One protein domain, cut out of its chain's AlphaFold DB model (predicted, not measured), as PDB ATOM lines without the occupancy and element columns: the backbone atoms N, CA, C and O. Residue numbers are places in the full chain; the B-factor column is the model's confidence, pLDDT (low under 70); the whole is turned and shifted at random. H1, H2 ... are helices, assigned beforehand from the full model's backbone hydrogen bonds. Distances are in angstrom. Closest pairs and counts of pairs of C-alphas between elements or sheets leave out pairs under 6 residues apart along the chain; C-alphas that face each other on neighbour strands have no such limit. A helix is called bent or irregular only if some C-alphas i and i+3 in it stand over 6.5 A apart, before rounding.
ATOM      1  N   ASP A  79      21.648 -25.018 -41.042       81.06
ATOM      2  CA  ASP A  79      22.697 -24.106 -41.481       81.06
ATOM      3  C   ASP A  79      23.037 -24.341 -42.960       81.06
ATOM      4  O   ASP A  79      23.399 -25.441 -43.370       81.06
ATOM      5  N   SER A  80      22.925 -23.292 -43.774       82.81
ATOM      6  CA  SER A  80      23.336 -23.313 -45.175       82.81
ATOM      7  C   SER A  80      24.181 -22.090 -45.504       82.81
ATOM      8  O   SER A  80      23.954 -20.983 -45.001       82.81
ATOM      9  N   THR A  81      25.175 -22.297 -46.369       80.25
ATOM     10  CA  THR A  81      26.003 -21.223 -46.930       80.25
ATOM     11  C   THR A  81      25.194 -20.350 -47.892       80.25
ATOM     12  O   THR A  81      25.472 -19.158 -48.012       80.25
ATOM     13  N   ASP A  82      24.178 -20.926 -48.545       85.44
ATOM     14  CA  ASP A  82      23.228 -20.182 -49.371       85.44
ATOM     15  C   ASP A  82      22.161 -19.534 -48.479       85.44
ATOM     16  O   ASP A  82      21.388 -20.211 -47.798       85.44
ATOM     17  N   LEU A  83      22.111 -18.202 -48.508       85.19
ATOM     18  CA  LEU A  83      21.185 -17.405 -47.711       85.19
ATOM     19  C   LEU A  83      19.715 -17.687 -48.061       85.19
ATOM     20  O   LEU A  83      18.871 -17.639 -47.168       85.19
ATOM     21  N   ARG A  84      19.389 -18.027 -49.316       87.19
ATOM     22  CA  ARG A  84      18.008 -18.367 -49.708       87.19
ATOM     23  C   ARG A  84      17.579 -19.698 -49.114       87.19
ATOM     24  O   ARG A  84      16.473 -19.811 -48.588       87.19
ATOM     25  N   GLN A  85      18.476 -20.682 -49.155       85.06
ATOM     26  CA  GLN A  85      18.242 -21.986 -48.549       85.06
ATOM     27  C   GLN A  85      18.168 -21.874 -47.022       85.06
ATOM     28  O   GLN A  85      17.305 -22.496 -46.412       85.06
ATOM     29  N   LEU A  86      19.006 -21.034 -46.406       85.69
ATOM     30  CA  LEU A  86      18.942 -20.732 -44.977       85.69
ATOM     31  C   LEU A  86      17.584 -20.122 -44.590       85.69
ATOM     32  O   LEU A  86      16.966 -20.586 -43.637       85.69
ATOM     33  N   ILE A  87      17.079 -19.138 -45.344       86.62
ATOM     34  CA  ILE A  87      15.747 -18.549 -45.110       86.62
ATOM     35  C   ILE A  87      14.652 -19.617 -45.220       86.62
ATOM     36  O   ILE A  87      13.780 -19.690 -44.355       86.62
ATOM     37  N   ALA A  88      14.701 -20.457 -46.258       85.94
ATOM     38  CA  ALA A  88      13.728 -21.530 -46.454       85.94
ATOM     39  C   ALA A  88      13.759 -22.552 -45.305       85.94
ATOM     40  O   ALA A  88      12.708 -22.907 -44.776       85.94
ATOM     41  N   ASN A  89      14.953 -22.958 -44.867       86.44
ATOM     42  CA  ASN A  89      15.148 -23.881 -43.750       86.44
ATOM     43  C   ASN A  89      14.630 -23.293 -42.428       86.44
ATOM     44  O   ASN A  89      13.955 -23.984 -41.672       86.44
ATOM     45  N   LEU A  90      14.909 -22.014 -42.152       86.69
ATOM     46  CA  LEU A  90      14.444 -21.346 -40.934       86.69
ATOM     47  C   LEU A  90      12.918 -21.177 -40.916       86.69
ATOM     48  O   LEU A  90      12.293 -21.382 -39.876       86.69
ATOM     49  N   ARG A  91      12.306 -20.862 -42.065       87.69
ATOM     50  CA  ARG A  91      10.842 -20.785 -42.200       87.69
ATOM     51  C   ARG A  91      10.171 -22.156 -42.097       87.69
ATOM     52  O   ARG A  91       9.079 -22.243 -41.549       87.69
ATOM     53  N   ALA A  92      10.827 -23.223 -42.557       86.62
ATOM     54  CA  ALA A  92      10.323 -24.594 -42.439       86.62
ATOM     55  C   ALA A  92      10.241 -25.096 -40.984       86.62
ATOM     56  O   ALA A  92       9.503 -26.037 -40.711       86.62
ATOM     57  N   VAL A  93      10.974 -24.468 -40.059       86.31
ATOM     58  CA  VAL A  93      10.934 -24.755 -38.612       86.31
ATOM     59  C   VAL A  93      10.082 -23.724 -37.855       86.31
ATOM     60  O   VAL A  93      10.152 -23.632 -36.637       86.31
ATOM     61  N   GLU A  94       9.272 -22.934 -38.571       84.06
ATOM     62  CA  GLU A  94       8.367 -21.929 -37.991       84.06
ATOM     63  C   GLU A  94       9.090 -20.881 -37.120       84.06
ATOM     64  O   GLU A  94       8.540 -20.340 -36.160       84.06
ATOM     65  N   CYS A  95      10.344 -20.564 -37.462       86.44
ATOM     66  CA  CYS A  95      11.097 -19.514 -36.785       86.44
ATOM     67  C   CYS A  95      10.405 -18.147 -36.981       86.44
ATOM     68  O   CYS A  95      10.021 -17.826 -38.112       86.44
ATOM     69  N   PRO A  96      10.271 -17.309 -35.932       90.69
ATOM     70  CA  PRO A  96       9.707 -15.970 -36.069       90.69
ATOM     71  C   PRO A  96      10.444 -15.142 -37.129       90.69
ATOM     72  O   PRO A  96      11.673 -15.074 -37.132       90.69
ATOM     73  N   GLU A  97       9.703 -14.450 -37.998       85.12
ATOM     74  CA  GLU A  97      10.281 -13.727 -39.143       85.12
ATOM     75  C   GLU A  97      11.299 -12.651 -38.718       85.12
ATOM     76  O   GLU A  97      12.281 -12.412 -39.416       85.12
ATOM     77  N   GLN A  98      11.121 -12.035 -37.543       84.31
ATOM     78  CA  GLN A  98      12.105 -11.105 -36.979       84.31
ATOM     79  C   GLN A  98      13.443 -11.800 -36.683       84.31
ATOM     80  O   GLN A  98      14.498 -11.298 -37.052       84.31
ATOM     81  N   THR A  99      13.404 -12.999 -36.102       85.50
ATOM     82  CA  THR A  99      14.598 -13.801 -35.816       85.50
ATOM     83  C   THR A  99      15.263 -14.293 -37.102       85.50
ATOM     84  O   THR A  99      16.489 -14.282 -37.196       85.50
ATOM     85  N   VAL A 100      14.482 -14.659 -38.125       85.06
ATOM     86  CA  VAL A 100      15.016 -14.980 -39.461       85.06
ATOM     87  C   VAL A 100      15.778 -13.784 -40.034       85.06
ATOM     88  O   VAL A 100      16.913 -13.943 -40.483       85.06
ATOM     89  N   ARG A 101      15.197 -12.578 -39.965       85.00
ATOM     90  CA  ARG A 101      15.848 -11.341 -40.420       85.00
ATOM     91  C   ARG A 101      17.150 -11.074 -39.678       85.00
ATOM     92  O   ARG A 101      18.159 -10.842 -40.336       85.00
ATOM     93  N   ASP A 102      17.156 -11.154 -38.351       84.44
ATOM     94  CA  ASP A 102      18.344 -10.869 -37.540       84.44
ATOM     95  C   ASP A 102      19.487 -11.858 -37.825       84.44
ATOM     96  O   ASP A 102      20.645 -11.458 -37.972       84.44
ATOM     97  N   ILE A 103      19.166 -13.151 -37.975       86.56
ATOM     98  CA  ILE A 103      20.145 -14.195 -38.314       86.56
ATOM     99  C   ILE A 103      20.741 -13.949 -39.705       86.56
ATOM    100  O   ILE A 103      21.964 -13.992 -39.876       86.56
ATOM    101  N   VAL A 104      19.891 -13.681 -40.699       86.88
ATOM    102  CA  VAL A 104      20.322 -13.447 -42.083       86.88
ATOM    103  C   VAL A 104      21.128 -12.154 -42.187       86.88
ATOM    104  O   VAL A 104      22.202 -12.165 -42.785       86.88
ATOM    105  N   LEU A 105      20.679 -11.069 -41.547       85.56
ATOM    106  CA  LEU A 105      21.403  -9.800 -41.489       85.56
ATOM    107  C   LEU A 105      22.778  -9.985 -40.837       85.56
ATOM    108  O   LEU A 105      23.788  -9.543 -41.382       85.56
ATOM    109  N   GLY A 106      22.842 -10.707 -39.715       84.75
ATOM    110  CA  GLY A 106      24.097 -11.047 -39.052       84.75
ATOM    111  C   GLY A 106      25.044 -11.849 -39.949       84.75
ATOM    112  O   GLY A 106      26.255 -11.616 -39.931       84.75
ATOM    113  N   ARG A 107      24.521 -12.764 -40.774       87.31
ATOM    114  CA  ARG A 107      25.342 -13.545 -41.708       87.31
ATOM    115  C   ARG A 107      25.819 -12.729 -42.907       87.31
ATOM    116  O   ARG A 107      26.995 -12.843 -43.248       87.31
ATOM    117  N   ILE A 108      24.968 -11.884 -43.487       87.19
ATOM    118  CA  ILE A 108      25.367 -10.931 -44.530       87.19
ATOM    119  C   ILE A 108      26.475 -10.025 -43.986       87.19
ATOM    120  O   ILE A 108      27.550  -9.948 -44.573       87.19
ATOM    121  N   ASN A 109      26.290  -9.438 -42.801       86.50
ATOM    122  CA  ASN A 109      27.314  -8.601 -42.177       86.50
ATOM    123  C   ASN A 109      28.639  -9.357 -41.986       86.50
ATOM    124  O   ASN A 109      29.692  -8.808 -42.288       86.50
ATOM    125  N   ARG A 110      28.621 -10.634 -41.575       86.75
ATOM    126  CA  ARG A 110      29.849 -11.453 -41.483       86.75
ATOM    127  C   ARG A 110      30.510 -11.717 -42.838       86.75
ATOM    128  O   ARG A 110      31.736 -11.694 -42.904       86.75
ATOM    129  N   GLN A 111      29.737 -11.968 -43.899       86.81
ATOM    130  CA  GLN A 111      30.278 -12.174 -45.251       86.81
ATOM    131  C   GLN A 111      30.986 -10.916 -45.773       86.81
ATOM    132  O   GLN A 111      32.043 -11.009 -46.397       86.81
ATOM    133  N   PHE A 112      30.425  -9.741 -45.485       87.00
ATOM    134  CA  PHE A 112      30.967  -8.463 -45.937       87.00
ATOM    135  C   PHE A 112      32.055  -7.906 -45.006       87.00
ATOM    136  O   PHE A 112      32.966  -7.246 -45.498       87.00
ATOM    137  N   ALA A 113      32.059  -8.250 -43.712       84.94
ATOM    138  CA  ALA A 113      32.999  -7.727 -42.715       84.94
ATOM    139  C   ALA A 113      34.476  -7.925 -43.089       84.94
ATOM    140  O   ALA A 113      35.288  -7.029 -42.873       84.94
ATOM    141  N   ALA A 114      34.842  -9.074 -43.670       83.62
ATOM    142  CA  ALA A 114      36.220  -9.319 -44.097       83.62
ATOM    143  C   ALA A 114      36.633  -8.392 -45.254       83.62
ATOM    144  O   ALA A 114      37.711  -7.801 -45.219       83.62
ATOM    145  N   ARG A 115      35.756  -8.211 -46.253       82.75
ATOM    146  CA  ARG A 115      35.980  -7.286 -47.378       82.75
ATOM    147  C   ARG A 115      36.015  -5.838 -46.880       82.75
ATOM    148  O   ARG A 115      36.947  -5.113 -47.213       82.75
ATOM    149  N   GLU A 116      35.079  -5.447 -46.015       83.62
ATOM    150  CA  GLU A 116      35.021  -4.114 -45.404       83.62
ATOM    151  C   GLU A 116      36.291  -3.815 -44.597       83.62
ATOM    152  O   GLU A 116      36.891  -2.760 -44.784       83.62
ATOM    153  N   ALA A 117      36.775  -4.752 -43.775       81.12
ATOM    154  CA  ALA A 117      37.986  -4.567 -42.972       81.12
ATOM    155  C   ALA A 117      39.246  -4.320 -43.821       81.12
ATOM    156  O   ALA A 117      40.107  -3.542 -43.420       81.12
ATOM    157  N   THR A 118      39.352  -4.924 -45.012       81.38
ATOM    158  CA  THR A 118      40.486  -4.678 -45.934       81.38
ATOM    159  C   THR A 118      40.413  -3.339 -46.676       81.38
ATOM    160  O   THR A 118      41.400  -2.898 -47.285       81.38
ATOM    161  N   LEU A 119      39.239  -2.708 -46.675       80.31
ATOM    162  CA  LEU A 119      38.970  -1.440 -47.347       80.31
ATOM    163  C   LEU A 119      38.903  -0.264 -46.366       80.31
ATOM    164  O   LEU A 119      39.234   0.857 -46.744       80.31
ATOM    165  N   GLN A 120      38.522  -0.515 -45.110       75.44
ATOM    166  CA  GLN A 120      38.450   0.489 -44.055       75.44
ATOM    167  C   GLN A 120      39.842   0.973 -43.651       75.44
ATOM    168  O   GLN A 120      40.673   0.234 -43.123       75.44
ATOM    169  N   LEU A 121      40.059   2.269 -43.832       66.56
ATOM    170  CA  LEU A 121      41.256   2.966 -43.388       66.56
ATOM    171  C   LEU A 121      41.045   3.412 -41.938       66.56
ATOM    172  O   LEU A 121      40.583   4.522 -41.686       66.56
ATOM    173  N   ARG A 122      41.323   2.529 -40.974       66.62
ATOM    174  CA  ARG A 122      41.177   2.874 -39.554       66.62
ATOM    175  C   ARG A 122      42.443   3.560 -39.035       66.62
ATOM    176  O   ARG A 122      43.504   2.949 -39.137       66.62
ATOM    177  N   PRO A 123      42.360   4.764 -38.436       62.72
ATOM    178  CA  PRO A 123      43.536   5.485 -37.927       62.72
ATOM    179  C   PRO A 123      44.371   4.673 -36.927       62.72
ATOM    180  O   PRO A 123      45.588   4.783 -36.881       62.72
ATOM    181  N   GLU A 124      43.705   3.819 -36.154       67.31
ATOM    182  CA  GLU A 124      44.269   2.884 -35.173       67.31
ATOM    183  C   GLU A 124      45.108   1.744 -35.774       67.31
ATOM    184  O   GLU A 124      45.941   1.170 -35.077       67.31
ATOM    185  N   HIS A 125      44.929   1.421 -37.058       65.88
ATOM    186  CA  HIS A 125      45.629   0.321 -37.733       65.88
ATOM    187  C   HIS A 125      46.755   0.797 -38.656       65.88
ATOM    188  O   HIS A 125      47.283   0.011 -39.440       65.88
ATOM    189  N   VAL A 126      47.097   2.088 -38.605       65.62
ATOM    190  CA  VAL A 126      47.986   2.719 -39.582       65.62
ATOM    191  C   VAL A 126      48.998   3.562 -38.836       65.62
ATOM    192  O   VAL A 126      48.646   4.504 -38.127       65.62
ATOM    193  N   SER A 127      50.279   3.249 -39.007       68.62
ATOM    194  CA  SER A 127      51.327   4.071 -38.411       68.62
ATOM    195  C   SER A 127      51.295   5.480 -39.023       68.62
ATOM    196  O   SER A 127      51.081   5.603 -40.230       68.62
ATOM    197  N   THR A 135      48.770   8.242 -50.716       61.84
ATOM    198  CA  THR A 135      48.334   9.275 -51.654       61.84
ATOM    199  C   THR A 135      46.813   9.405 -51.617       61.84
ATOM    200  O   THR A 135      46.100   8.425 -51.365       61.84
ATOM    201  N   ASP A 136      46.303  10.593 -51.935       65.56
ATOM    202  CA  ASP A 136      44.858  10.845 -52.004       65.56
ATOM    203  C   ASP A 136      44.147   9.874 -52.966       65.56
ATOM    204  O   ASP A 136      43.042   9.417 -52.684       65.56
ATOM    205  N   SER A 137      44.840   9.413 -54.015       67.50
ATOM    206  CA  SER A 137      44.341   8.404 -54.962       67.50
ATOM    207  C   SER A 137      44.087   7.016 -54.357       67.50
ATOM    208  O   SER A 137      43.125   6.337 -54.730       67.50
ATOM    209  N   VAL A 138      44.924   6.566 -53.415       72.44
ATOM    210  CA  VAL A 138      44.741   5.273 -52.732       72.44
ATOM    211  C   VAL A 138      43.561   5.360 -51.771       72.44
ATOM    212  O   VAL A 138      42.738   4.443 -51.729       72.44
ATOM    213  N   ARG A 139      43.448   6.476 -51.039       73.06
ATOM    214  CA  ARG A 139      42.320   6.727 -50.133       73.06
ATOM    215  C   ARG A 139      41.003   6.764 -50.898       73.06
ATOM    216  O   ARG A 139      40.072   6.055 -50.525       73.06
ATOM    217  N   TRP A 140      40.967   7.501 -52.005       69.50
ATOM    218  CA  TRP A 140      39.800   7.603 -52.877       69.50
ATOM    219  C   TRP A 140      39.380   6.244 -53.449       69.50
ATOM    220  O   TRP A 140      38.221   5.852 -53.333       69.50
ATOM    221  N   THR A 141      40.327   5.461 -53.977       80.00
ATOM    222  CA  THR A 141      40.030   4.129 -54.536       80.00
ATOM    223  C   THR A 141      39.439   3.193 -53.478       80.00
ATOM    224  O   THR A 141      38.447   2.509 -53.729       80.00
ATOM    225  N   LYS A 142      40.019   3.179 -52.271       79.25
ATOM    226  CA  LYS A 142      39.533   2.371 -51.144       79.25
ATOM    227  C   LYS A 142      38.143   2.810 -50.678       79.25
ATOM    228  O   LYS A 142      37.291   1.956 -50.443       79.25
ATOM    229  N   GLN A 143      37.888   4.117 -50.603       78.06
ATOM    230  CA  GLN A 143      36.566   4.663 -50.284       78.06
ATOM    231  C   GLN A 143      35.523   4.292 -51.344       78.06
ATOM    232  O   GLN A 143      34.428   3.854 -50.990       78.06
ATOM    233  N   ARG A 144      35.860   4.393 -52.635       79.25
ATOM    234  CA  ARG A 144      34.978   3.972 -53.731       79.25
ATOM    235  C   ARG A 144      34.622   2.489 -53.627       79.25
ATOM    236  O   ARG A 144      33.443   2.150 -53.645       79.25
ATOM    237  N   GLN A 145      35.621   1.626 -53.434       83.44
ATOM    238  CA  GLN A 145      35.411   0.188 -53.239       83.44
ATOM    239  C   GLN A 145      34.531  -0.101 -52.017       83.44
ATOM    240  O   GLN A 145      33.677  -0.982 -52.071       83.44
ATOM    241  N   LEU A 146      34.696   0.653 -50.924       82.69
ATOM    242  CA  LEU A 146      33.863   0.506 -49.729       82.69
ATOM    243  C   LEU A 146      32.399   0.893 -50.005       82.69
ATOM    244  O   LEU A 146      31.487   0.213 -49.544       82.69
ATOM    245  N   ARG A 147      32.157   1.942 -50.802       79.56
ATOM    246  CA  ARG A 147      30.801   2.354 -51.211       79.56
ATOM    247  C   ARG A 147      30.151   1.371 -52.183       79.56
ATOM    248  O   ARG A 147      28.947   1.149 -52.096       79.56
ATOM    249  N   GLU A 148      30.914   0.809 -53.117       84.38
ATOM    250  CA  GLU A 148      30.442  -0.256 -54.014       84.38
ATOM    251  C   GLU A 148      30.062  -1.502 -53.205       84.38
ATOM    252  O   GLU A 148      28.966  -2.037 -53.369       84.38
ATOM    253  N   LEU A 149      30.904  -1.881 -52.241       85.75
ATOM    254  CA  LEU A 149      30.649  -2.980 -51.319       85.75
ATOM    255  C   LEU A 149      29.384  -2.757 -50.471       85.75
ATOM    256  O   LEU A 149      28.598  -3.684 -50.284       85.75
ATOM    257  N   ASP A 150      29.146  -1.529 -50.002       82.81
ATOM    258  CA  ASP A 150      27.911  -1.184 -49.291       82.81
ATOM    259  C   ASP A 150      26.667  -1.270 -50.195       82.81
ATOM    260  O   ASP A 150      25.626  -1.769 -49.766       82.81
ATOM    261  N   ARG A 151      26.760  -0.863 -51.471       82.25
ATOM    262  CA  ARG A 151      25.662  -1.047 -52.444       82.25
ATOM    263  C   ARG A 151      25.352  -2.520 -52.665       82.25
ATOM    264  O   ARG A 151      24.179  -2.883 -52.640       82.25
ATOM    265  N   GLU A 152      26.377  -3.350 -52.860       87.25
ATOM    266  CA  GLU A 152      26.224  -4.804 -52.993       87.25
ATOM    267  C   GLU A 152      25.513  -5.386 -51.765       87.25
ATOM    268  O   GLU A 152      24.520  -6.104 -51.899       87.25
ATOM    269  N   LYS A 153      25.975  -5.015 -50.564       85.75
ATOM    270  CA  LYS A 153      25.392  -5.449 -49.291       85.75
ATOM    271  C   LYS A 153      23.918  -5.053 -49.188       85.75
ATOM    272  O   LYS A 153      23.076  -5.896 -48.886       85.75
ATOM    273  N   ARG A 154      23.577  -3.793 -49.471       83.31
ATOM    274  CA  ARG A 154      22.191  -3.295 -49.400       83.31
ATOM    275  C   ARG A 154      21.285  -3.916 -50.460       83.31
ATOM    276  O   ARG A 154      20.144  -4.240 -50.146       83.31
ATOM    277  N   ALA A 155      21.779  -4.123 -51.680       85.88
ATOM    278  CA  ALA A 155      21.031  -4.803 -52.733       85.88
ATOM    279  C   ALA A 155      20.700  -6.249 -52.335       85.88
ATOM    280  O   ALA A 155      19.556  -6.672 -52.481       85.88
ATOM    281  N   LEU A 156      21.666  -6.961 -51.744       86.75
ATOM    282  CA  LEU A 156      21.469  -8.315 -51.232       86.75
ATOM    283  C   LEU A 156      20.459  -8.353 -50.072       86.75
ATOM    284  O   LEU A 156      19.595  -9.225 -50.031       86.75
ATOM    285  N   ILE A 157      20.525  -7.391 -49.146       85.81
ATOM    286  CA  ILE A 157      19.564  -7.280 -48.036       85.81
ATOM    287  C   ILE A 157      18.152  -6.995 -48.560       85.81
ATOM    288  O   ILE A 157      17.198  -7.645 -48.128       85.81
ATOM    289  N   LYS A 158      18.018  -6.084 -49.531       84.62
ATOM    290  CA  LYS A 158      16.741  -5.787 -50.188       84.62
ATOM    291  C   LYS A 158      16.177  -7.017 -50.894       84.62
ATOM    292  O   LYS A 158      14.994  -7.304 -50.753       84.62
ATOM    293  N   GLU A 159      17.009  -7.756 -51.622       86.38
ATOM    294  CA  GLU A 159      16.591  -8.958 -52.343       86.38
ATOM    295  C   GLU A 159      16.126 -10.080 -51.402       86.38
ATOM    296  O   GLU A 159      15.119 -10.734 -51.671       86.38
ATOM    297  N   LEU A 160      16.846 -10.309 -50.302       85.25
ATOM    298  CA  LEU A 160      16.598 -11.451 -49.419       85.25
ATOM    299  C   LEU A 160      15.549 -11.179 -48.339       85.25
ATOM    300  O   LEU A 160      14.782 -12.075 -47.993       85.25
ATOM    301  N   LEU A 161      15.536  -9.968 -47.781       81.75
ATOM    302  CA  LEU A 161      14.692  -9.613 -46.639       81.75
ATOM    303  C   LEU A 161      13.568  -8.639 -47.006       81.75
ATOM    304  O   LEU A 161      12.681  -8.412 -46.183       81.75
ATOM    305  N   GLY A 162      13.597  -8.044 -48.203       77.50
ATOM    306  CA  GLY A 162      12.662  -6.985 -48.595       77.50
ATOM    307  C   GLY A 162      12.829  -5.694 -47.785       77.50
ATOM    308  O   GLY A 162      11.970  -4.821 -47.852       77.50
ATOM    309  N   VAL A 163      13.905  -5.581 -46.996       74.25
ATOM    310  CA  VAL A 163      14.196  -4.423 -46.143       74.25
ATOM    311  C   VAL A 163      15.164  -3.505 -46.872       74.25
ATOM    312  O   VAL A 163      16.257  -3.919 -47.257       74.25
ATOM    313  N   GLU A 164      14.784  -2.242 -47.028       65.88
ATOM    314  CA  GLU A 164      15.687  -1.206 -47.513       65.88
ATOM    315  C   GLU A 164      16.377  -0.540 -46.327       65.88
ATOM    316  O   GLU A 164      15.752   0.155 -45.527       65.88
ATOM    317  N   LEU A 165      17.682  -0.770 -46.205       66.12
ATOM    318  CA  LEU A 165      18.502  -0.048 -45.245       66.12
ATOM    319  C   LEU A 165      18.975   1.267 -45.876       66.12
ATOM    320  O   LEU A 165      19.429   1.255 -47.031       66.12
ATOM    321  N   PRO A 166      18.917   2.394 -45.143       59.44
ATOM    322  CA  PRO A 166      19.589   3.602 -45.587       59.44
ATOM    323  C   PRO A 166      21.092   3.312 -45.746       59.44
ATOM    324  O   PRO A 166      21.627   2.458 -45.032       59.44
ATOM    325  N   PRO A 167      21.783   3.984 -46.685       60.47
ATOM    326  CA  PRO A 167      23.239   3.924 -46.737       60.47
ATOM    327  C   PRO A 167      23.812   4.289 -45.366       60.47
ATOM    328  O   PRO A 167      23.231   5.122 -44.665       60.47
TER     329      PRO A 167
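Overview. This is residues 79 to 127 and 135 to 167 of the 430 residues of an uncharacterized protein of Verrucomicrobia subdivision 3 bacterium (UniProt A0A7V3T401). Two long helices, H2 and H3, lie side by side and run opposite ways, making a slender rod. The short helix H1 folds back on the first part of H2, at the end of the rod where H3 finishes, and at the other end residues 122 to 127 stick out free of the rest. The printed part has 82 residues with three named helices, H1, H2 and H3 in that order along the chain, and no named strand; its class is all helix, with 59 of the 82 residues in the helices. The whole is loose, with a radius of gyration of the C-alphas of 15.8 A, and its C-alphas span 52 by 23 by 18 A along the three main axes.

Along the chain. The printed part begins at Asp 79, and residues 79 to 82 lie before the first helix. H1 is residues 83 to 92, from Leu 83 to Ala 92; its first C-alpha is at (21.185, -17.405, -47.711), and it measures 14.1 A from first to last C-alpha. Residues 93 to 96 follow, and then comes H2, residues 97 to 119, which is 32.3 A long from the C-alpha of Glu 97 at (10.281, -13.727, -39.143) to that of Leu 119. H2 has a kink of 39 degrees near residue 112. It is irregular, but only just: C-alphas 111 and 114 are 6.7 A apart, where about 5 A would be found in a regular helix. After H2 come residues 120 to 127, and past the cut Thr 135 stands before H3. H3, residues 136 to 161, is the longest helix with 26 residues and 36.8 A from first to last C-alpha; it ends at Leu 161, whose C-alpha is at (14.692, -9.613, -46.639). Residues 162 to 167 follow it.

Arrangement. H1 and H2 form a helical hairpin: they touch, with 7 pairs of C-alphas within 8 A, and run opposite ways at a shallow tilt of 19 degrees. Their closest C-alphas are those of Leu 90 and Val 100, 6.6 A apart, and H2 touches H1 with residues 97 to 104 alone. H2 and H3 touch with 13 pairs of C-alphas within 8 A; the closest are those of Leu 119 and Lys 142, 5.4 A apart. These two also run opposite ways, at a shallow tilt of 17 degrees, and their centres are 13.7 A apart. H1 and H3 are close but not clearly touching, with 2 pairs of C-alphas within 8 A. The closest of these C-alphas are those of Arg 84 and Leu 160, 7.1 A apart; the two helices run the same way at a shallow tilt of 29 degrees. In H1 and H3 every pair of backbone O i and N i+4 is within hydrogen-bond range, and in H2 17 of 19 such pairs are.

Size, cuts and confidence. The outline is a rod, and the two C-alphas farthest apart are those of Glu 94 and Thr 135, at 52.5 A. The C-alphas of the first and last printed residues, Asp 79 and Pro 167, are 28.5 A apart. Residues 128 to 134 are cut out and not printed, and the C-alphas of Ser 127 and Thr 135 are 14.5 A apart across this cut. The link from H2 to H3 runs across the cut; the link from H1 to H2 is tight. The mean pLDDT of the printed part is 80.4, and the model's confidence is low, under 70, at residues 121 to 127, 135 to 137, 140 and 164 to 167.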